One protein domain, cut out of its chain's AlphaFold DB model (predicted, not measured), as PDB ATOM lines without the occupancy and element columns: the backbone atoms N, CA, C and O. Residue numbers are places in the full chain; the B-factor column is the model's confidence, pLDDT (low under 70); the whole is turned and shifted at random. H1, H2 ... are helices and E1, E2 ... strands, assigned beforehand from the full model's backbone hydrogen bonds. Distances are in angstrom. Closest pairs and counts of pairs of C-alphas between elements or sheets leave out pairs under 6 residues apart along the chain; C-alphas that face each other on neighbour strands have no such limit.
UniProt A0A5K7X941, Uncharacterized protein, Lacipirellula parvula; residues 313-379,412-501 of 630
ATOM      1  N   GLU A 313      -4.407   4.884 -82.960       46.88
ATOM      2  CA  GLU A 313      -5.836   4.972 -82.632       46.88
ATOM      3  C   GLU A 313      -6.060   4.894 -81.116       46.88
ATOM      4  O   GLU A 313      -6.602   3.920 -80.585       46.88
ATOM      5  N   GLN A 314      -5.639   5.933 -80.383       48.69
ATOM      6  CA  GLN A 314      -6.199   6.151 -79.046       48.69
ATOM      7  C   GLN A 314      -7.720   6.301 -79.182       48.69
ATOM      8  O   GLN A 314      -8.226   6.870 -80.144       48.69
ATOM      9  N   GLN A 315      -8.477   5.706 -78.263       56.41
ATOM     10  CA  GLN A 315      -9.933   5.656 -78.367       56.41
ATOM     11  C   GLN A 315     -10.532   7.020 -78.035       56.41
ATOM     12  O   GLN A 315     -10.723   7.396 -76.877       56.41
ATOM     13  N   VAL A 316     -10.816   7.764 -79.091       56.00
ATOM     14  CA  VAL A 316     -11.241   9.150 -79.014       56.00
ATOM     15  C   VAL A 316     -12.763   9.262 -78.899       56.00
ATOM     16  O   VAL A 316     -13.500   8.721 -79.728       56.00
ATOM     17  N   LEU A 317     -13.254  10.039 -77.928       63.69
ATOM     18  CA  LEU A 317     -14.590  10.624 -78.025       63.69
ATOM     19  C   LEU A 317     -14.522  11.850 -78.937       63.69
ATOM     20  O   LEU A 317     -13.838  12.823 -78.623       63.69
ATOM     21  N   LYS A 318     -15.238  11.834 -80.063       65.06
ATOM     22  CA  LYS A 318     -15.219  12.971 -80.986       65.06
ATOM     23  C   LYS A 318     -16.203  14.031 -80.537       65.06
ATOM     24  O   LYS A 318     -17.388  13.749 -80.327       65.06
ATOM     25  N   LEU A 319     -15.705  15.255 -80.410       63.06
ATOM     26  CA  LEU A 319     -16.532  16.420 -80.184       63.06
ATOM     27  C   LEU A 319     -16.724  17.172 -81.495       63.06
ATOM     28  O   LEU A 319     -15.770  17.631 -82.124       63.06
ATOM     29  N   GLU A 320     -17.982  17.335 -81.884       61.56
ATOM     30  CA  GLU A 320     -18.340  18.095 -83.073       61.56
ATOM     31  C   GLU A 320     -19.011  19.412 -82.711       61.56
ATOM     32  O   GLU A 320     -19.916  19.459 -81.870       61.56
ATOM     33  N   ASN A 321     -18.622  20.476 -83.411       56.94
ATOM     34  CA  ASN A 321     -19.256  21.784 -83.337       56.94
ATOM     35  C   ASN A 321     -19.754  22.214 -84.723       56.94
ATOM     36  O   ASN A 321     -19.027  22.821 -85.506       56.94
ATOM     37  N   HIS A 322     -21.028  21.936 -85.008       52.84
ATOM     38  CA  HIS A 322     -21.725  22.307 -86.258       52.84
ATOM     39  C   HIS A 322     -22.091  23.799 -86.334       52.84
ATOM     40  O   HIS A 322     -23.094  24.189 -86.926       52.84
ATOM     41  N   GLY A 323     -21.343  24.640 -85.632       46.66
ATOM     42  CA  GLY A 323     -21.772  25.963 -85.228       46.66
ATOM     43  C   GLY A 323     -20.804  27.054 -85.571       46.66
ATOM     44  O   GLY A 323     -19.624  26.915 -85.270       46.66
ATOM     45  N   LEU A 324     -21.307  28.151 -86.134       40.12
ATOM     46  CA  LEU A 324     -20.543  29.373 -86.373       40.12
ATOM     47  C   LEU A 324     -20.170  30.011 -85.022       40.12
ATOM     48  O   LEU A 324     -21.028  30.539 -84.316       40.12
ATOM     49  N   GLY A 325     -18.896  29.922 -84.638       46.62
ATOM     50  CA  GLY A 325     -18.360  30.495 -83.402       46.62
ATOM     51  C   GLY A 325     -16.843  30.299 -83.297       46.62
ATOM     52  O   GLY A 325     -16.297  29.414 -83.949       46.62
ATOM     53  N   PRO A 326     -16.117  31.120 -82.532       44.94
ATOM     54  CA  PRO A 326     -14.670  30.963 -82.407       44.94
ATOM     55  C   PRO A 326     -14.306  29.717 -81.612       44.94
ATOM     56  O   PRO A 326     -15.165  29.100 -80.980       44.94
ATOM     57  N   ALA A 327     -13.011  29.395 -81.638       49.19
ATOM     58  CA  ALA A 327     -12.435  28.384 -80.773       49.19
ATOM     59  C   ALA A 327     -12.867  28.654 -79.333       49.19
ATOM     60  O   ALA A 327     -12.612  29.731 -78.791       49.19
ATOM     61  N   VAL A 328     -13.555  27.688 -78.737       58.94
ATOM     62  CA  VAL A 328     -13.839  27.731 -77.312       58.94
ATOM     63  C   VAL A 328     -12.942  26.712 -76.638       58.94
ATOM     64  O   VAL A 328     -12.888  25.560 -77.072       58.94
ATOM     65  N   ASP A 329     -12.238  27.137 -75.591       64.25
ATOM     66  CA  ASP A 329     -11.634  26.203 -74.650       64.25
ATOM     67  C   ASP A 329     -12.784  25.504 -73.922       64.25
ATOM     68  O   ASP A 329     -13.552  26.116 -73.168       64.25
ATOM     69  N   VAL A 330     -12.954  24.226 -74.233       69.69
ATOM     70  CA  VAL A 330     -14.002  23.389 -73.676       69.69
ATOM     71  C   VAL A 330     -13.378  22.443 -72.671       69.69
ATOM     72  O   VAL A 330     -12.539  21.611 -73.006       69.69
ATOM     73  N   GLN A 331     -13.842  22.522 -71.436       79.38
ATOM     74  CA  GLN A 331     -13.573  21.524 -70.425       79.38
ATOM     75  C   GLN A 331     -14.612  20.406 -70.553       79.38
ATOM     76  O   GLN A 331     -15.800  20.588 -70.294       79.38
ATOM     77  N   CYS A 332     -14.164  19.241 -70.998       79.50
ATOM     78  CA  CYS A 332     -14.966  18.036 -71.134       79.50
ATOM     79  C   CYS A 332     -14.732  17.130 -69.924       79.50
ATOM     80  O   CYS A 332     -13.619  16.653 -69.705       79.50
ATOM     81  N   THR A 333     -15.777  16.840 -69.160       83.44
ATOM     82  CA  THR A 333     -15.746  15.908 -68.033       83.44
ATOM     83  C   THR A 333     -16.624  14.705 -68.337       83.44
ATOM     84  O   THR A 333     -17.822  14.842 -68.573       83.44
ATOM     85  N   LEU A 334     -16.033  13.514 -68.282       82.50
ATOM     86  CA  LEU A 334     -16.755  12.253 -68.385       82.50
ATOM     87  C   LEU A 334     -16.953  11.661 -66.985       82.50
ATOM     88  O   LEU A 334     -15.996  11.449 -66.232       82.50
ATOM     89  N   SER A 335     -18.205  11.371 -66.650       86.69
ATOM     90  CA  SER A 335     -18.609  10.725 -65.401       86.69
ATOM     91  C   SER A 335     -19.611   9.610 -65.672       86.69
ATOM     92  O   SER A 335     -20.290   9.633 -66.691       86.69
ATOM     93  N   THR A 336     -19.713   8.629 -64.785       85.56
ATOM     94  CA  THR A 336     -20.743   7.586 -64.886       85.56
ATOM     95  C   THR A 336     -22.053   8.060 -64.270       85.56
ATOM     96  O   THR A 336     -22.074   9.015 -63.490       85.56
ATOM     97  N   GLU A 337     -23.160   7.387 -64.579       77.06
ATOM     98  CA  GLU A 337     -24.469   7.648 -63.969       77.06
ATOM     99  C   GLU A 337     -24.423   7.507 -62.437       77.06
ATOM    100  O   GLU A 337     -25.060   8.274 -61.715       77.06
ATOM    101  N   GLY A 338     -23.572   6.609 -61.926       75.31
ATOM    102  CA  GLY A 338     -23.277   6.467 -60.497       75.31
ATOM    103  C   GLY A 338     -22.478   7.627 -59.884       75.31
ATOM    104  O   GLY A 338     -22.125   7.570 -58.706       75.31
ATOM    105  N   GLY A 339     -22.162   8.669 -60.658       76.81
ATOM    106  CA  GLY A 339     -21.407   9.840 -60.215       76.81
ATOM    107  C   GLY A 339     -19.903   9.599 -60.102       76.81
ATOM    108  O   GLY A 339     -19.211  10.403 -59.479       76.81
ATOM    109  N   MET A 340     -19.376   8.512 -60.675       79.44
ATOM    110  CA  MET A 340     -17.938   8.247 -60.682       79.44
ATOM    111  C   MET A 340     -17.253   9.130 -61.723       79.44
ATOM    112  O   MET A 340     -17.596   9.105 -62.900       79.44
ATOM    113  N   TRP A 341     -16.259   9.901 -61.290       77.94
ATOM    114  CA  TRP A 341     -15.505  10.805 -62.155       77.94
ATOM    115  C   TRP A 341     -14.371  10.035 -62.823       77.94
ATOM    116  O   TRP A 341     -13.450   9.577 -62.139       77.94
ATOM    117  N   LEU A 342     -14.432   9.898 -64.147       74.00
ATOM    118  CA  LEU A 342     -13.413   9.179 -64.907       74.00
ATOM    119  C   LEU A 342     -12.273  10.115 -65.291       74.00
ATOM    120  O   LEU A 342     -11.116   9.843 -64.967       74.00
ATOM    121  N   LEU A 343     -12.594  11.233 -65.951       75.56
ATOM    122  CA  LEU A 343     -11.585  12.153 -66.468       75.56
ATOM    123  C   LEU A 343     -12.167  13.527 -66.804       75.56
ATOM    124  O   LEU A 343     -13.312  13.636 -67.240       75.56
ATOM    125  N   THR A 344     -11.323  14.548 -66.678       78.62
ATOM    126  CA  THR A 344     -11.549  15.878 -67.245       78.62
ATOM    127  C   THR A 344     -10.443  16.181 -68.252       78.62
ATOM    128  O   THR A 344      -9.263  15.989 -67.951       78.62
ATOM    129  N   ARG A 345     -10.826  16.634 -69.442       77.75
ATOM    130  CA  ARG A 345      -9.934  17.046 -70.528       77.75
ATOM    131  C   ARG A 345     -10.286  18.449 -70.979       77.75
ATOM    132  O   ARG A 345     -11.452  18.819 -70.988       77.75
ATOM    133  N   GLU A 346      -9.276  19.198 -71.380       72.19
ATOM    134  CA  GLU A 346      -9.468  20.439 -72.119       72.19
ATOM    135  C   GLU A 346      -9.350  20.115 -73.606       72.19
ATOM    136  O   GLU A 346      -8.422  19.424 -74.027       72.19
ATOM    137  N   ALA A 347     -10.323  20.569 -74.385       64.00
ATOM    138  CA  ALA A 347     -10.363  20.431 -75.826       64.00
ATOM    139  C   ALA A 347     -10.627  21.802 -76.437       64.00
ATOM    140  O   ALA A 347     -11.503  22.539 -75.985       64.00
ATOM    141  N   GLN A 348      -9.887  22.136 -77.488       59.03
ATOM    142  CA  GLN A 348     -10.142  23.341 -78.264       59.03
ATOM    143  C   GLN A 348     -11.100  23.003 -79.385       59.03
ATOM    144  O   GLN A 348     -10.773  22.213 -80.267       59.03
ATOM    145  N   VAL A 349     -12.283  23.599 -79.352       56.06
ATOM    146  CA  VAL A 349     -13.352  23.250 -80.282       56.06
ATOM    147  C   VAL A 349     -13.576  24.422 -81.213       56.06
ATOM    148  O   VAL A 349     -14.102  25.458 -80.811       56.06
ATOM    149  N   ILE A 350     -13.147  24.250 -82.460       54.75
ATOM    150  CA  ILE A 350     -13.213  25.259 -83.518       54.75
ATOM    151  C   ILE A 350     -14.457  24.992 -84.379       54.75
ATOM    152  O   ILE A 350     -14.891  23.849 -84.519       54.75
ATOM    153  N   HIS A 351     -15.049  26.047 -84.936       51.28
ATOM    154  CA  HIS A 351     -16.163  25.971 -85.884       51.28
ATOM    155  C   HIS A 351     -15.930  24.946 -87.004       51.28
ATOM    156  O   HIS A 351     -14.910  25.019 -87.683       51.28
ATOM    157  N   GLU A 352     -16.895  24.037 -87.211       48.38
ATOM    158  CA  GLU A 352     -16.896  23.023 -88.283       48.38
ATOM    159  C   GLU A 352     -15.701  22.054 -88.269       48.38
ATOM    160  O   GLU A 352     -15.565  21.224 -89.166       48.38
ATOM    161  N   VAL A 353     -14.867  22.092 -87.227       53.31
ATOM    162  CA  VAL A 353     -13.765  21.149 -87.045       53.31
ATOM    163  C   VAL A 353     -14.212  20.062 -86.077       53.31
ATOM    164  O   VAL A 353     -14.567  20.336 -84.929       53.31
ATOM    165  N   GLN A 354     -14.178  18.813 -86.539       54.72
ATOM    166  CA  GLN A 354     -14.239  17.654 -85.654       54.72
ATOM    167  C   GLN A 354     -12.953  17.629 -84.834       54.72
ATOM    168  O   GLN A 354     -11.857  17.589 -85.398       54.72
ATOM    169  N   ARG A 355     -13.078  17.696 -83.510       61.88
ATOM    170  CA  ARG A 355     -11.929  17.600 -82.616       61.88
ATOM    171  C   ARG A 355     -12.040  16.337 -81.796       61.88
ATOM    172  O   ARG A 355     -13.041  16.067 -81.132       61.88
ATOM    173  N   ASP A 356     -10.969  15.581 -81.885       60.44
ATOM    174  CA  ASP A 356     -10.779  14.344 -81.177       60.44
ATOM    175  C   ASP A 356     -10.467  14.675 -79.704       60.44
ATOM    176  O   ASP A 356      -9.545  15.435 -79.408       60.44
ATOM    177  N   VAL A 357     -11.308  14.199 -78.775       63.00
ATOM    178  CA  VAL A 357     -11.078  14.304 -77.330       63.00
ATOM    179  C   VAL A 357     -10.743  12.923 -76.781       63.00
ATOM    180  O   VAL A 357     -11.608  12.057 -76.627       63.00
ATOM    181  N   ASP A 358      -9.470  12.726 -76.460       67.38
ATOM    182  CA  ASP A 358      -8.954  11.422 -76.053       67.38
ATOM    183  C   ASP A 358      -9.264  11.116 -74.586       67.38
ATOM    184  O   ASP A 358      -8.762  11.762 -73.647       67.38
ATOM    185  N   PHE A 359     -10.058  10.065 -74.380       68.88
ATOM    186  CA  PHE A 359     -10.292   9.466 -73.071       68.88
ATOM    187  C   PHE A 359      -9.566   8.126 -72.991       68.88
ATOM    188  O   PHE A 359      -9.522   7.366 -73.949       68.88
ATOM    189  N   ALA A 360      -8.989   7.826 -71.826       69.50
ATOM    190  CA  ALA A 360      -8.323   6.547 -71.618       69.50
ATOM    191  C   ALA A 360      -9.367   5.417 -71.625       69.50
ATOM    192  O   ALA A 360     -10.192   5.315 -70.710       69.50
ATOM    193  N   GLY A 361      -9.328   4.599 -72.675       71.50
ATOM    194  CA  GLY A 361     -10.206   3.456 -72.889       71.50
ATOM    195  C   GLY A 361      -9.418   2.212 -73.289       71.50
ATOM    196  O   GLY A 361      -8.282   2.300 -73.757       71.50
ATOM    197  N   CYS A 362     -10.003   1.042 -73.057       71.62
ATOM    198  CA  CYS A 362      -9.469  -0.237 -73.505       71.62
ATOM    199  C   CYS A 362     -10.600  -1.145 -73.999       71.62
ATOM    200  O   CYS A 362     -11.699  -1.159 -73.440       71.62
ATOM    201  N   TYR A 363     -10.331  -1.906 -75.059       70.88
ATOM    202  CA  TYR A 363     -11.294  -2.859 -75.598       70.88
ATOM    203  C   TYR A 363     -11.438  -4.088 -74.693       70.88
ATOM    204  O   TYR A 363     -10.447  -4.641 -74.206       70.88
ATOM    205  N   ILE A 364     -12.673  -4.545 -74.523       67.56
ATOM    206  CA  ILE A 364     -13.037  -5.754 -73.792       67.56
ATOM    207  C   ILE A 364     -13.557  -6.785 -74.787       67.56
ATOM    208  O   ILE A 364     -14.433  -6.485 -75.593       67.56
ATOM    209  N   GLY A 365     -13.036  -8.006 -74.700       62.03
ATOM    210  CA  GLY A 365     -13.546  -9.155 -75.440       62.03
ATOM    211  C   GLY A 365     -13.991 -10.269 -74.499       62.03
ATOM    212  O   GLY A 365     -13.352 -10.536 -73.473       62.03
ATOM    213  N   GLY A 366     -15.071 -10.966 -74.858       51.78
ATOM    214  CA  GLY A 366     -15.372 -12.264 -74.267       51.78
ATOM    215  C   GLY A 366     -14.301 -13.297 -74.640       51.78
ATOM    216  O   GLY A 366     -13.737 -13.264 -75.736       51.78
ATOM    217  N   SER A 367     -14.035 -14.268 -73.761       46.03
ATOM    218  CA  SER A 367     -13.099 -15.377 -74.031       46.03
ATOM    219  C   SER A 367     -13.443 -16.147 -75.316       46.03
ATOM    220  O   SER A 367     -12.548 -16.607 -76.022       46.03
ATOM    221  N   HIS A 368     -14.735 -16.229 -75.653       41.22
ATOM    222  CA  HIS A 368     -15.226 -16.814 -76.898       41.22
ATOM    223  C   HIS A 368     -15.052 -15.900 -78.113       41.22
ATOM    224  O   HIS A 368     -14.802 -16.415 -79.192       41.22
ATOM    225  N   GLU A 369     -15.140 -14.579 -77.979       45.66
ATOM    226  CA  GLU A 369     -14.989 -13.632 -79.096       45.66
ATOM    227  C   GLU A 369     -13.523 -13.479 -79.489       45.66
ATOM    228  O   GLU A 369     -13.200 -13.547 -80.669       45.66
ATOM    229  N   VAL A 370     -12.618 -13.429 -78.506       45.66
ATOM    230  CA  VAL A 370     -11.167 -13.499 -78.738       45.66
ATOM    231  C   VAL A 370     -10.819 -14.820 -79.419       45.66
ATOM    232  O   VAL A 370     -10.074 -14.830 -80.392       45.66
ATOM    233  N   ALA A 371     -11.390 -15.937 -78.951       40.78
ATOM    234  CA  ALA A 371     -11.174 -17.247 -79.551       40.78
ATOM    235  C   ALA A 371     -11.816 -17.384 -80.935       40.78
ATOM    236  O   ALA A 371     -11.245 -18.083 -81.752       40.78
ATOM    237  N   THR A 372     -12.951 -16.736 -81.219       42.09
ATOM    238  CA  THR A 372     -13.655 -16.806 -82.515       42.09
ATOM    239  C   THR A 372     -12.996 -15.909 -83.549       42.09
ATOM    240  O   THR A 372     -12.795 -16.353 -84.670       42.09
ATOM    241  N   VAL A 373     -12.578 -14.700 -83.168       44.22
ATOM    242  CA  VAL A 373     -11.732 -13.832 -83.997       44.22
ATOM    243  C   VAL A 373     -10.409 -14.546 -84.271       44.22
ATOM    244  O   VAL A 373     -10.032 -14.706 -85.426       44.22
ATOM    245  N   ARG A 374      -9.772 -15.123 -83.246       40.84
ATOM    246  CA  ARG A 374      -8.556 -15.933 -83.392       40.84
ATOM    247  C   ARG A 374      -8.757 -17.203 -84.236       40.84
ATOM    248  O   ARG A 374      -7.923 -17.469 -85.086       40.84
ATOM    249  N   LEU A 375      -9.852 -17.953 -84.077       38.31
ATOM    250  CA  LEU A 375     -10.179 -19.152 -84.875       38.31
ATOM    251  C   LEU A 375     -10.542 -18.813 -86.324       38.31
ATOM    252  O   LEU A 375     -10.224 -19.598 -87.214       38.31
ATOM    253  N   ALA A 376     -11.215 -17.685 -86.558       40.16
ATOM    254  CA  ALA A 376     -11.539 -17.176 -87.890       40.16
ATOM    255  C   ALA A 376     -10.285 -16.671 -88.619       40.16
ATOM    256  O   ALA A 376     -10.177 -16.823 -89.831       40.16
ATOM    257  N   LEU A 377      -9.315 -16.132 -87.878       40.94
ATOM    258  CA  LEU A 377      -8.002 -15.748 -88.395       40.94
ATOM    259  C   LEU A 377      -7.085 -16.969 -88.617       40.94
ATOM    260  O   LEU A 377      -6.358 -17.019 -89.604       40.94
ATOM    261  N   GLU A 378      -7.150 -17.987 -87.750       38.31
ATOM    262  CA  GLU A 378      -6.365 -19.232 -87.855       38.31
ATOM    263  C   GLU A 378      -6.895 -20.192 -88.948       38.31
ATOM    264  O   GLU A 378      -6.131 -21.000 -89.482       38.31
ATOM    265  N   LYS A 379      -8.183 -20.117 -89.318       36.81
ATOM    266  CA  LYS A 379      -8.820 -20.942 -90.362       36.81
ATOM    267  C   LYS A 379      -9.302 -20.096 -91.551       36.81
ATOM    268  O   LYS A 379     -10.479 -19.790 -91.627       36.81
ATOM    269  N   GLY A 412     -17.359 -10.575 -65.029       53.25
ATOM    270  CA  GLY A 412     -16.186  -9.735 -64.693       53.25
ATOM    271  C   GLY A 412     -14.809 -10.332 -65.056       53.25
ATOM    272  O   GLY A 412     -13.786  -9.647 -65.018       53.25
ATOM    273  N   SER A 413     -14.782 -11.599 -65.472       63.12
ATOM    274  CA  SER A 413     -13.654 -12.288 -66.115       63.12
ATOM    275  C   SER A 413     -13.286 -11.792 -67.525       63.12
ATOM    276  O   SER A 413     -12.357 -12.334 -68.126       63.12
ATOM    277  N   ALA A 414     -13.992 -10.788 -68.054       72.31
ATOM    278  CA  ALA A 414     -13.745 -10.215 -69.370       72.31
ATOM    279  C   ALA A 414     -12.261  -9.870 -69.580       72.31
ATOM    280  O   ALA A 414     -11.635  -9.217 -68.732       72.31
ATOM    281  N   GLN A 415     -11.699 -10.327 -70.701       79.25
ATOM    282  CA  GLN A 415     -10.300 -10.077 -71.028       79.25
ATOM    283  C   GLN A 415     -10.170  -8.737 -71.746       79.25
ATOM    284  O   GLN A 415     -10.971  -8.394 -72.617       79.25
ATOM    285  N   LEU A 416      -9.138  -7.986 -71.375       78.19
ATOM    286  CA  LEU A 416      -8.733  -6.798 -72.103       78.19
ATOM    287  C   LEU A 416      -8.070  -7.253 -73.400       78.19
ATOM    288  O   LEU A 416      -7.100  -8.013 -73.376       78.19
ATOM    289  N   LEU A 417      -8.598  -6.790 -74.530       69.25
ATOM    290  CA  LEU A 417      -8.012  -7.039 -75.847       69.25
ATOM    291  C   LEU A 417      -6.670  -6.310 -76.000       69.25
ATOM    292  O   LEU A 417      -5.779  -6.800 -76.689       69.25
ATOM    293  N   GLN A 418      -6.505  -5.185 -75.297       73.44
ATOM    294  CA  GLN A 418      -5.247  -4.459 -75.173       73.44
ATOM    295  C   GLN A 418      -4.749  -4.534 -73.721       73.44
ATOM    296  O   GLN A 418      -5.429  -4.030 -72.824       73.44
ATOM    297  N   PRO A 419      -3.586  -5.159 -73.453       76.69
ATOM    298  CA  PRO A 419      -3.046  -5.214 -72.104       76.69
ATOM    299  C   PRO A 419      -2.619  -3.818 -71.636       76.69
ATOM    300  O   PRO A 419      -1.968  -3.075 -72.370       76.69
ATOM    301  N   ILE A 420      -2.953  -3.491 -70.389       86.19
ATOM    302  CA  ILE A 420      -2.486  -2.281 -69.702       86.19
ATOM    303  C   ILE A 420      -1.329  -2.682 -68.786       86.19
ATOM    304  O   ILE A 420      -1.348  -3.757 -68.195       86.19
ATOM    305  N   PHE A 421      -0.315  -1.837 -68.637       89.50
ATOM    306  CA  PHE A 421       0.850  -2.130 -67.807       89.50
ATOM    307  C   PHE A 421       0.792  -1.320 -66.517       89.50
ATOM    308  O   PHE A 421       0.789  -0.094 -66.543       89.50
ATOM    309  N   TYR A 422       0.762  -1.991 -65.373       92.94
ATOM    310  CA  TYR A 422       0.730  -1.361 -64.062       92.94
ATOM    311  C   TYR A 422       2.113  -1.374 -63.407       92.94
ATOM    312  O   TYR A 422       2.653  -2.424 -63.068       92.94
ATOM    313  N   ARG A 423       2.697  -0.196 -63.200       92.12
ATOM    314  CA  ARG A 423       3.904   0.029 -62.411       92.12
ATOM    315  C   ARG A 423       3.607  -0.251 -60.941       92.12
ATOM    316  O   ARG A 423       2.864   0.486 -60.295       92.12
ATOM    317  N   ARG A 424       4.237  -1.286 -60.394       90.75
ATOM    318  CA  ARG A 424       4.095  -1.644 -58.983       90.75
ATOM    319  C   ARG A 424       5.046  -0.802 -58.143       90.75
ATOM    320  O   ARG A 424       6.260  -0.832 -58.341       90.75
ATOM    321  N   GLU A 425       4.497  -0.079 -57.178       84.56
ATOM    322  CA  GLU A 425       5.282   0.579 -56.137       84.56
ATOM    323  C   GLU A 425       5.339  -0.327 -54.897       84.56
ATOM    324  O   GLU A 425       4.309  -0.769 -54.391       84.56
ATOM    325  N   GLY A 426       6.546  -0.634 -54.409       78.19
ATOM    326  CA  GLY A 426       6.744  -1.408 -53.179       78.19
ATOM    327  C   GLY A 426       7.255  -2.839 -53.373       78.19
ATOM    328  O   GLY A 426       8.153  -3.082 -54.176       78.19
ATOM    329  N   VAL A 427       6.756  -3.751 -52.527       67.88
ATOM    330  CA  VAL A 427       7.309  -5.094 -52.259       67.88
ATOM    331  C   VAL A 427       7.609  -5.849 -53.551       67.88
ATOM    332  O   VAL A 427       6.699  -6.117 -54.336       67.88
ATOM    333  N   LYS A 428       8.883  -6.224 -53.732       74.38
ATOM    334  CA  LYS A 428       9.318  -7.075 -54.840       74.38
ATOM    335  C   LYS A 428       8.582  -8.406 -54.761       74.38
ATOM    336  O   LYS A 428       8.790  -9.170 -53.822       74.38
ATOM    337  N   VAL A 429       7.725  -8.660 -55.741       84.12
ATOM    338  CA  VAL A 429       7.087  -9.965 -55.921       84.12
ATOM    339  C   VAL A 429       7.977 -10.804 -56.827       84.12
ATOM    340  O   VAL A 429       8.683 -10.260 -57.682       84.12
ATOM    341  N   GLU A 430       7.979 -12.120 -56.621       83.62
ATOM    342  CA  GLU A 430       8.658 -13.031 -57.537       83.62
ATOM    343  C   GLU A 430       8.101 -12.864 -58.966       83.62
ATOM    344  O   GLU A 430       6.889 -12.684 -59.135       83.62
ATOM    345  N   PRO A 431       8.965 -12.886 -59.998       83.19
ATOM    346  CA  PRO A 431       8.532 -12.790 -61.385       83.19
ATOM    347  C   PRO A 431       7.489 -13.860 -61.716       83.19
ATOM    348  O   PRO A 431       7.615 -15.017 -61.321       83.19
ATOM    349  N   SER A 432       6.475 -13.476 -62.481       87.19
ATOM    350  CA  SER A 432       5.436 -14.386 -62.967       87.19
ATOM    351  C   SER A 432       5.148 -14.097 -64.438       87.19
ATOM    352  O   SER A 432       5.716 -13.168 -65.008       87.19
ATOM    353  N   ALA A 433       4.265 -14.873 -65.069       81.25
ATOM    354  CA  ALA A 433       3.898 -14.653 -66.470       81.25
ATOM    355  C   ALA A 433       3.371 -13.228 -66.743       81.25
ATOM    356  O   ALA A 433       3.562 -12.706 -67.840       81.25
ATOM    357  N   ASP A 434       2.770 -12.593 -65.733       86.88
ATOM    358  CA  ASP A 434       2.214 -11.245 -65.826       86.88
ATOM    359  C   ASP A 434       3.046 -10.198 -65.075       86.88
ATOM    360  O   ASP A 434       2.674  -9.035 -65.087       86.88
ATOM    361  N   ILE A 435       4.170 -10.550 -64.438       91.31
ATOM    362  CA  ILE A 435       5.015  -9.593 -63.701       91.31
ATOM    363  C   ILE A 435       6.445  -9.647 -64.224       91.31
ATOM    364  O   ILE A 435       7.092 -10.692 -64.173       91.31
ATOM    365  N   PHE A 436       6.970  -8.500 -64.651       90.94
ATOM    366  CA  PHE A 436       8.338  -8.369 -65.150       90.94
ATOM    367  C   PHE A 436       9.052  -7.146 -64.566       90.94
ATOM    368  O   PHE A 436       8.423  -6.229 -64.045       90.94
ATOM    369  N   GLU A 437      10.383  -7.125 -64.652       90.94
ATOM    370  CA  GLU A 437      11.213  -5.993 -64.224       90.94
ATOM    371  C   GLU A 437      11.839  -5.306 -65.444       90.94
ATOM    372  O   GLU A 437      12.384  -5.964 -66.331       90.94
ATOM    373  N   HIS A 438      11.759  -3.976 -65.499       89.44
ATOM    374  CA  HIS A 438      12.392  -3.158 -66.530       89.44
ATOM    375  C   HIS A 438      12.942  -1.870 -65.904       89.44
ATOM    376  O   HIS A 438      12.235  -1.174 -65.179       89.44
ATOM    377  N   ASN A 439      14.222  -1.569 -66.148       88.94
ATOM    378  CA  ASN A 439      14.941  -0.427 -65.561       88.94
ATOM    379  C   ASN A 439      14.824  -0.333 -64.024       88.94
ATOM    380  O   ASN A 439      14.670   0.752 -63.468       88.94
ATOM    381  N   GLY A 440      14.874  -1.477 -63.329       87.44
ATOM    382  CA  GLY A 440      14.791  -1.540 -61.863       87.44
ATOM    383  C   GLY A 440      13.388  -1.312 -61.286       87.44
ATOM    384  O   GLY A 440      13.239  -1.166 -60.074       87.44
ATOM    385  N   VAL A 441      12.362  -1.267 -62.140       90.62
ATOM    386  CA  VAL A 441      10.956  -1.083 -61.768       90.62
ATOM    387  C   VAL A 441      10.168  -2.335 -62.151       90.62
ATOM    388  O   VAL A 441      10.327  -2.852 -63.256       90.62
ATOM    389  N   GLN A 442       9.317  -2.827 -61.246       93.00
ATOM    390  CA  GLN A 442       8.422  -3.949 -61.531       93.00
ATOM    391  C   GLN A 442       7.121  -3.465 -62.178       93.00
ATOM    392  O   GLN A 442       6.492  -2.515 -61.706       93.00
ATOM    393  N   TYR A 443       6.707  -4.157 -63.233       92.00
ATOM    394  CA  TYR A 443       5.474  -3.920 -63.971       92.00
ATOM    395  C   TYR A 443       4.614  -5.183 -63.973       92.00
ATOM    396  O   TYR A 443       5.132  -6.294 -64.057       92.00
ATOM    397  N   GLU A 444       3.303  -4.997 -63.891       93.50
ATOM    398  CA  GLU A 444       2.282  -6.034 -64.005       93.50
ATOM    399  C   GLU A 444       1.478  -5.842 -65.296       93.50
ATOM    400  O   GLU A 444       1.060  -4.730 -65.606       93.50
ATOM    401  N   ILE A 445       1.246  -6.914 -66.048       90.00
ATOM    402  CA  ILE A 445       0.405  -6.929 -67.242       90.00
ATOM    403  C   ILE A 445      -1.044  -7.146 -66.796       90.00
ATOM    404  O   ILE A 445      -1.442  -8.240 -66.403       90.00
ATOM    405  N   VAL A 446      -1.852  -6.097 -66.876       90.69
ATOM    406  CA  VAL A 446      -3.282  -6.118 -66.570       90.69
ATOM    407  C   VAL A 446      -4.029  -6.637 -67.794       90.69
ATOM    408  O   VAL A 446      -4.078  -5.981 -68.834       90.69
ATOM    409  N   ARG A 447      -4.606  -7.837 -67.670       86.00
ATOM    410  CA  ARG A 447      -5.310  -8.540 -68.762       86.00
ATOM    411  C   ARG A 447      -6.812  -8.681 -68.560       86.00
ATOM    412  O   ARG A 447      -7.486  -9.180 -69.450       86.00
ATOM    413  N   THR A 448      -7.340  -8.324 -67.394       87.50
ATOM    414  CA  THR A 448      -8.754  -8.543 -67.058       87.50
ATOM    415  C   THR A 448      -9.398  -7.263 -66.558       87.50
ATOM    416  O   THR A 448      -8.754  -6.444 -65.896       87.50
ATOM    417  N   LEU A 449     -10.691  -7.112 -66.841       86.38
ATOM    418  CA  LEU A 449     -11.462  -5.960 -66.390       86.38
ATOM    419  C   LEU A 449     -11.534  -5.879 -64.859       86.38
ATOM    420  O   LEU A 449     -11.403  -4.794 -64.300       86.38
ATOM    421  N   ASN A 450     -11.705  -7.010 -64.170       89.94
ATOM    422  CA  ASN A 450     -11.708  -7.038 -62.704       89.94
ATOM    423  C   ASN A 450     -10.396  -6.509 -62.123       89.94
ATOM    424  O   ASN A 450     -10.421  -5.679 -61.217       89.94
ATOM    425  N   ARG A 451      -9.253  -6.922 -62.683       91.12
ATOM    426  CA  ARG A 451      -7.964  -6.420 -62.215       91.12
ATOM    427  C   ARG A 451      -7.808  -4.925 -62.490       91.12
ATOM    428  O   ARG A 451      -7.290  -4.212 -61.642       91.12
ATOM    429  N   LEU A 452      -8.307  -4.425 -63.621       89.88
ATOM    430  CA  LEU A 452      -8.322  -2.988 -63.899       89.88
ATOM    431  C   LEU A 452      -9.193  -2.216 -62.889       89.88
ATOM    432  O   LEU A 452      -8.738  -1.211 -62.349       89.88
ATOM    433  N   LYS A 453     -10.386  -2.734 -62.560       90.06
ATOM    434  CA  LYS A 453     -11.299  -2.179 -61.540       90.06
ATOM    435  C   LYS A 453     -10.677  -2.121 -60.142       90.06
ATOM    436  O   LYS A 453     -10.970  -1.198 -59.389       90.06
ATOM    437  N   GLU A 454      -9.825  -3.084 -59.789       91.69
ATOM    438  CA  GLU A 454      -9.075  -3.070 -58.524       91.69
ATOM    439  C   GLU A 454      -8.008  -1.967 -58.482       91.69
ATOM    440  O   GLU A 454      -7.690  -1.454 -57.409       91.69
ATOM    441  N   LEU A 455      -7.434  -1.619 -59.636       91.31
ATOM    442  CA  LEU A 455      -6.322  -0.674 -59.745       91.31
ATOM    443  C   LEU A 455      -6.786   0.772 -59.932       91.31
ATOM    444  O   LEU A 455      -6.095   1.698 -59.506       91.31
ATOM    445  N   THR A 456      -7.924   0.984 -60.592       89.31
ATOM    446  CA  THR A 456      -8.438   2.320 -60.891       89.31
ATOM    447  C   THR A 456      -9.963   2.327 -61.059       89.31
ATOM    448  O   THR A 456     -10.536   1.340 -61.535       89.31
ATOM    449  N   PRO A 457     -10.646   3.440 -60.717       88.81
ATOM    450  CA  PRO A 457     -12.028   3.678 -61.126       88.81
ATOM    451  C   PRO A 457     -12.219   3.379 -62.617       88.81
ATOM    452  O   PRO A 457     -11.562   3.986 -63.467       88.81
ATOM    453  N   THR A 458     -13.092   2.420 -62.918       87.69
ATOM    454  CA  THR A 458     -13.295   1.890 -64.269       87.69
ATOM    455  C   THR A 458     -14.781   1.769 -64.545       87.69
ATOM    456  O   THR A 458     -15.494   1.120 -63.777       87.69
ATOM    457  N   ALA A 459     -15.218   2.369 -65.644       85.12
ATOM    458  CA  ALA A 459     -16.586   2.338 -66.121       85.12
ATOM    459  C   ALA A 459     -16.731   1.414 -67.320       85.12
ATOM    460  O   ALA A 459     -15.896   1.422 -68.228       85.12
ATOM    461  N   TRP A 460     -17.795   0.619 -67.321       85.25
ATOM    462  CA  TRP A 460     -18.047  -0.357 -68.371       85.25
ATOM    463  C   TRP A 460     -19.522  -0.730 -68.432       85.25
ATOM    464  O   TRP A 460     -20.087  -1.115 -67.407       85.25
ATOM    465  N   ASN A 461     -20.092  -0.690 -69.642       81.69
ATOM    466  CA  ASN A 461     -21.468  -1.105 -69.921       81.69
ATOM    467  C   ASN A 461     -22.490  -0.474 -68.951       81.69
ATOM    468  O   ASN A 461     -23.357  -1.149 -68.396       81.69
ATOM    469  N   GLU A 462     -22.329   0.822 -68.694       82.75
ATOM    470  CA  GLU A 462     -23.183   1.616 -67.816       82.75
ATOM    471  C   GLU A 462     -23.471   2.978 -68.455       82.75
ATOM    472  O   GLU A 462     -22.757   3.408 -69.366       82.75
ATOM    473  N   GLY A 463     -24.511   3.659 -67.971       82.25
ATOM    474  CA  GLY A 463     -24.819   5.021 -68.384       82.25
ATOM    475  C   GLY A 463     -23.691   5.981 -68.003       82.25
ATOM    476  O   GLY A 463     -23.090   5.880 -66.927       82.25
ATOM    477  N   ALA A 464     -23.406   6.941 -68.872       82.12
ATOM    478  CA  ALA A 464     -22.424   7.987 -68.659       82.12
ATOM    479  C   ALA A 464     -23.008   9.378 -68.917       82.12
ATOM    480  O   ALA A 464     -23.867   9.600 -69.771       82.12
ATOM    481  N   LEU A 465     -22.501  10.335 -68.148       83.69
ATOM    482  CA  LEU A 465     -22.728  11.759 -68.282       83.69
ATOM    483  C   LEU A 465     -21.445  12.418 -68.793       83.69
ATOM    484  O   LEU A 465     -20.425  12.462 -68.099       83.69
ATOM    485  N   PHE A 466     -21.539  12.999 -69.983       80.38
ATOM    486  CA  PHE A 466     -20.551  13.907 -70.539       80.38
ATOM    487  C   PHE A 466     -20.965  15.352 -70.252       80.38
ATOM    488  O   PHE A 466     -21.973  15.846 -70.767       80.38
ATOM    489  N   LEU A 467     -20.208  16.025 -69.395       81.19
ATOM    490  CA  LEU A 467     -20.363  17.436 -69.080       81.19
ATOM    491  C   LEU A 467     -19.364  18.243 -69.907       81.19
ATOM    492  O   LEU A 467     -18.176  17.959 -69.922       81.19
ATOM    493  N   ILE A 468     -19.864  19.265 -70.576       78.19
ATOM    494  CA  ILE A 468     -19.097  20.167 -71.422       78.19
ATOM    495  C   ILE A 468     -19.240  21.545 -70.806       78.19
ATOM    496  O   ILE A 468     -20.323  22.125 -70.872       78.19
ATOM    497  N   GLU A 469     -18.181  22.065 -70.208       80.06
ATOM    498  CA  GLU A 469     -18.123  23.408 -69.643       80.06
ATOM    499  C   GLU A 469     -17.270  24.289 -70.541       80.06
ATOM    500  O   GLU A 469     -16.216  23.881 -71.017       80.06
ATOM    501  N   TYR A 470     -17.743  25.493 -70.828       70.94
ATOM    502  CA  TYR A 470     -17.049  26.376 -71.747       70.94
ATOM    503  C   TYR A 470     -17.336  27.833 -71.423       70.94
ATOM    504  O   TYR A 470     -18.431  28.197 -70.988       70.94
ATOM    505  N   LYS A 471     -16.342  28.692 -71.637       58.72
ATOM    506  CA  LYS A 471     -16.506  30.137 -71.502       58.72
ATOM    507  C   LYS A 471     -16.898  30.687 -72.862       58.72
ATOM    508  O   LYS A 471     -16.137  30.595 -73.817       58.72
ATOM    509  N   SER A 472     -18.100  31.237 -72.975       54.78
ATOM    510  CA  SER A 472     -18.489  31.931 -74.195       54.78
ATOM    511  C   SER A 472     -17.546  33.103 -74.447       54.78
ATOM    512  O   SER A 472     -16.920  33.638 -73.531       54.78
ATOM    513  N   LEU A 473     -17.532  33.565 -75.686       48.38
ATOM    514  CA  LEU A 473     -16.871  34.801 -76.075       48.38
ATOM    515  C   LEU A 473     -17.227  36.027 -75.222       48.38
ATOM    516  O   LEU A 473     -16.400  36.902 -75.019       48.38
ATOM    517  N   ALA A 474     -18.450  36.075 -74.685       47.88
ATOM    518  CA  ALA A 474     -18.898  37.126 -73.767       47.88
ATOM    519  C   ALA A 474     -18.289  36.995 -72.355       47.88
ATOM    520  O   ALA A 474     -18.722  37.658 -71.415       47.88
ATOM    521  N   GLY A 475     -17.394  36.032 -72.166       52.59
ATOM    522  CA  GLY A 475     -16.875  35.609 -70.883       52.59
ATOM    523  C   GLY A 475     -17.862  34.846 -69.998       52.59
ATOM    524  O   GLY A 475     -17.525  34.545 -68.854       52.59
ATOM    525  N   GLN A 476     -19.060  34.512 -70.494       58.75
ATOM    526  CA  GLN A 476     -20.067  33.793 -69.713       58.75
ATOM    527  C   GLN A 476     -19.749  32.303 -69.675       58.75
ATOM    528  O   GLN A 476     -19.670  31.656 -70.716       58.75
ATOM    529  N   LEU A 477     -19.656  31.739 -68.475       67.69
ATOM    530  CA  LEU A 477     -19.557  30.295 -68.305       67.69
ATOM    531  C   LEU A 477     -20.885  29.635 -68.695       67.69
ATOM    532  O   LEU A 477     -21.960  30.026 -68.232       67.69
ATOM    533  N   ARG A 478     -20.811  28.642 -69.572       74.25
ATOM    534  CA  ARG A 478     -21.925  27.823 -70.044       74.25
ATOM    535  C   ARG A 478     -21.574  26.360 -69.815       74.25
ATOM    536  O   ARG A 478     -20.405  25.987 -69.841       74.25
ATOM    537  N   SER A 479     -22.593  25.532 -69.615       77.88
ATOM    538  CA  SER A 479     -22.410  24.089 -69.562       77.88
ATOM    539  C   SER A 479     -23.508  23.341 -70.309       77.88
ATOM    540  O   SER A 479     -24.660  23.775 -70.372       77.88
ATOM    541  N   THR A 480     -23.134  22.222 -70.921       75.38
ATOM    542  CA  THR A 480     -24.026  21.283 -71.607       75.38
ATOM    543  C   THR A 480     -23.792  19.887 -71.050       75.38
ATOM    544  O   THR A 480     -22.659  19.498 -70.793       75.38
ATOM    545  N   LYS A 481     -24.875  19.137 -70.844       79.38
ATOM    546  CA  LYS A 481     -24.854  17.765 -70.329       79.38
ATOM    547  C   LYS A 481     -25.394  16.824 -71.393       79.38
ATOM    548  O   LYS A 481     -26.475  17.077 -71.926       79.38
ATOM    549  N   ILE A 482     -24.661  15.758 -71.679       75.81
ATOM    550  CA  ILE A 482     -25.041  14.712 -72.629       75.81
ATOM    551  C   ILE A 482     -25.040  13.385 -71.878       75.81
ATOM    552  O   ILE A 482     -24.052  13.044 -71.237       75.81
ATOM    553  N   PHE A 483     -26.150  12.655 -71.954       79.12
ATOM    554  CA  PHE A 483     -26.278  11.315 -71.388       79.12
ATOM    555  C   PHE A 483     -26.223  10.290 -72.517       79.12
ATOM    556  O   PHE A 483     -26.867  10.491 -73.548       79.12
ATOM    557  N   PHE A 484     -25.451   9.228 -72.330       74.88
ATOM    558  CA  PHE A 484     -25.290   8.150 -73.300       74.88
ATOM    559  C   PHE A 484     -24.849   6.870 -72.586       74.88
ATOM    560  O   PHE A 484     -24.295   6.942 -71.492       74.88
ATOM    561  N   ASP A 485     -25.074   5.713 -73.200       76.38
ATOM    562  CA  ASP A 485     -24.603   4.435 -72.663       76.38
ATOM    563  C   ASP A 485     -23.186   4.144 -73.161       76.38
ATOM    564  O   ASP A 485     -22.890   4.314 -74.348       76.38
ATOM    565  N   LEU A 486     -22.300   3.702 -72.264       73.50
ATOM    566  CA  LEU A 486     -20.972   3.249 -72.665       73.50
ATOM    567  C   LEU A 486     -21.083   1.927 -73.442       73.50
ATOM    568  O   LEU A 486     -21.775   1.010 -72.990       73.50
ATOM    569  N   PRO A 487     -20.372   1.777 -74.571       69.69
ATOM    570  CA  PRO A 487     -20.398   0.552 -75.363       69.69
ATOM    571  C   PRO A 487     -19.880  -0.644 -74.550       69.69
ATOM    572  O   PRO A 487     -18.867  -0.559 -73.854       69.69
ATOM    573  N   ALA A 488     -20.541  -1.798 -74.674       71.06
ATOM    574  CA  ALA A 488     -20.173  -3.015 -73.941       71.06
ATOM    575  C   ALA A 488     -18.785  -3.571 -74.323       71.06
ATOM    576  O   ALA A 488     -18.193  -4.336 -73.564       71.06
ATOM    577  N   SER A 489     -18.252  -3.177 -75.478       67.88
ATOM    578  CA  SER A 489     -16.925  -3.556 -75.966       67.88
ATOM    579  C   SER A 489     -15.790  -2.689 -75.412       67.88
ATOM    580  O   SER A 489     -14.634  -2.940 -75.747       67.88
ATOM    581  N   LEU A 490     -16.073  -1.679 -74.580       75.81
ATOM    582  CA  LEU A 490     -15.080  -0.690 -74.159       75.81
ATOM    583  C   LEU A 490     -15.181  -0.378 -72.663       75.81
ATOM    584  O   LEU A 490     -16.252  -0.060 -72.148       75.81
ATOM    585  N   ALA A 491     -14.050  -0.436 -71.964       83.00
ATOM    586  CA  ALA A 491     -13.926   0.063 -70.600       83.00
ATOM    587  C   ALA A 491     -13.125   1.358 -70.579       83.00
ATOM    588  O   ALA A 491     -11.968   1.386 -70.998       83.00
ATOM    589  N   TYR A 492     -13.724   2.401 -70.011       84.56
ATOM    590  CA  TYR A 492     -13.050   3.659 -69.718       84.56
ATOM    591  C   TYR A 492     -12.507   3.627 -68.297       84.56
ATOM    592  O   TYR A 492     -13.170   3.134 -67.384       84.56
ATOM    593  N   TYR A 493     -11.318   4.176 -68.078       85.62
ATOM    594  CA  TYR A 493     -10.691   4.152 -66.761       85.62
ATOM    595  C   TYR A 493     -10.002   5.468 -66.428       85.62
ATOM    596  O   TYR A 493      -9.561   6.211 -67.305       85.62
ATOM    597  N   ARG A 494      -9.891   5.769 -65.131       83.00
ATOM    598  CA  ARG A 494      -9.168   6.960 -64.686       83.00
ATOM    599  C   ARG A 494      -7.660   6.752 -64.895       83.00
ATOM    600  O   ARG A 494      -7.103   5.801 -64.335       83.00
ATOM    601  N   PRO A 495      -6.974   7.620 -65.660       76.62
ATOM    602  CA  PRO A 495      -5.538   7.501 -65.858       76.62
ATOM    603  C   PRO A 495      -4.796   7.698 -64.533       76.62
ATOM    604  O   PRO A 495      -5.154   8.536 -63.702       76.62
ATOM    605  N   SER A 496      -3.735   6.918 -64.355       82.81
ATOM    606  CA  SER A 496      -2.826   6.977 -63.215       82.81
ATOM    607  C   SER A 496      -1.395   6.925 -63.746       82.81
ATOM    608  O   SER A 496      -1.160   6.165 -64.682       82.81
ATOM    609  N   PRO A 497      -0.421   7.645 -63.161       82.62
ATOM    610  CA  PRO A 497       0.991   7.517 -63.541       82.62
ATOM    611  C   PRO A 497       1.528   6.087 -63.423       82.62
ATOM    612  O   PRO A 497       2.527   5.741 -64.051       82.62
ATOM    613  N   ALA A 498       0.873   5.259 -62.604       87.88
ATOM    614  CA  ALA A 498       1.200   3.852 -62.479       87.88
ATOM    615  C   ALA A 498       0.620   2.995 -63.617       87.88
ATOM    616  O   ALA A 498       1.109   1.900 -63.828       87.88
ATOM    617  N   LEU A 499      -0.392   3.452 -64.357       87.12
ATOM    618  CA  LEU A 499      -0.975   2.717 -65.482       87.12
ATOM    619  C   LEU A 499      -0.431   3.261 -66.805       87.12
ATOM    620  O   LEU A 499      -0.642   4.419 -67.153       87.12
ATOM    621  N   LEU A 500       0.238   2.402 -67.561       82.94
ATOM    622  CA  LEU A 500       0.787   2.693 -68.876       82.94
ATOM    623  C   LEU A 500      -0.028   1.947 -69.931       82.94
ATOM    624  O   LEU A 500      -0.277   0.748 -69.820       82.94
ATOM    625  N   TRP A 501      -0.429   2.670 -70.969       76.50
ATOM    626  CA  TRP A 501      -1.127   2.116 -72.132       76.50
ATOM    627  C   TRP A 501      -0.164   1.514 -73.170       76.50
ATOM    628  O   TRP A 501      -0.604   0.905 -74.142       76.50
TER     629      TRP A 501
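Overview. This is residues 313 to 379 and 412 to 501 of the 630 residues of an uncharacterized protein of Lacipirellula parvula (UniProt A0A5K7X941). Two lobes of strands join end to end: one is a small, lopsided sandwich in which the two-stranded sheet E1 E4 covers part of the long, strongly twisted sheet E3 E2 E10 E11, and the other is a curled six-stranded sheet with the short helix H2 packed on it. E12 and E9, at one edge of the six-stranded sheet, lie between the lobes, while E7 makes the far edge, and residues 374 to 379, mostly the end of H1, stick out from the body. The 157 printed residues hold two named helices and twelve named strands, in the order E1 E2 E3 E4 E5 H1 E6 E7 E8 H2 E9 E10 E11 E12, and the class is mostly strand. The six-stranded sheet runs E7 E8 E6 E5 E12 E9, and the three sheets are antiparallel throughout. The whole is loose, with a radius of gyration of the C-alphas of 18.9 A and spans of 59 by 43 by 29 A.

Along the chain. Find C-alpha 316 at (-11.241, 9.150, -79.014), where E1 begins and runs to residue 320. E2, residues 328 to 336, covers 24.7 A, and E3, residues 341 to 349, comes back over 22.1 A. E4 is residues 355 to 358, and it runs on into E5, residues 361 to 365, across a break of 2 residues at 69 degrees. H1, residues 367 to 378, is 15.9 A long. Past the cut, look for E6 at residues 415 to 424, which bends by 93 degrees at residue 418. E7 is residues 435 to 438, E8 residues 441 to 448 over 21.7 A, H2 residues 449 to 455 and E9 residues 458 to 460. E10, residues 463 to 471, and E11, residues 477 to 485, measure 26.6 A and 26.7 A. E12, residues 490 to 493, ends at C-alpha 493, (-10.691, 4.152, -66.761).

Arrangement. Begin with the sandwich, two sheets face to face: the facing parts are 9.2 A centre to centre, with strands at 44 degrees. In the small sheet, N 317 and O 357 are 2.9 A apart, between E1 and E4. Across the large one, look at N 332 and O 345 in the hairpin E2 and E3, 2.7 A; N 465 and O 335 between E10 and E2, 2.7 A; and N 466 and O 482 in the hairpin E10 and E11, 2.8 A. The closest C-alphas of E3 and E4 are those of Val 349 and Arg 355, 6.3 A. Toward the other lobe, the C-alphas of Leu 342 in E3 and Tyr 493 in E12 come to 6.0 A. In the six-stranded sheet the pairing of E5 is staggered: N 362 and O 491 of E12 are 2.9 A apart, N 417 of E6 and O 363 also 2.9 A. Within hydrogen-bond range are also N 459 of E9 and O 492 of E12 at 2.8 A, N 446 of E8 and O 420 of E6 at 2.7 A, and, in the hairpin E7 and E8, N 443 and O 436 at 2.8 A. H2 is on this sheet, with C-alphas 415 and 449 the closest of E6 and H2, 6.3 A. H1 only grazes it, with its residues 367 to 373, and H1 and H2 are apart. Every O i to N i+4 pair is within hydrogen-bond range in H1 and H2.

Size, cuts and confidence. The two C-alphas farthest apart, those of Lys 379 and Ala 474, are 61.2 A apart. Residues 380 to 411 are cut out, and C-alphas 379 and 412 stand 29.0 A apart across the cut. Of the links printed whole, E1 to E2 and E6 to E7 are short and the others tight. Residues 499 to 500 pair antiparallel with residues 421 to 422 of E6. The mean pLDDT of the printed part is 71.7; 61 residues are under 70, among them residues 313 to 330, 347 to 360 and 364 to 379, and H1 averages 42.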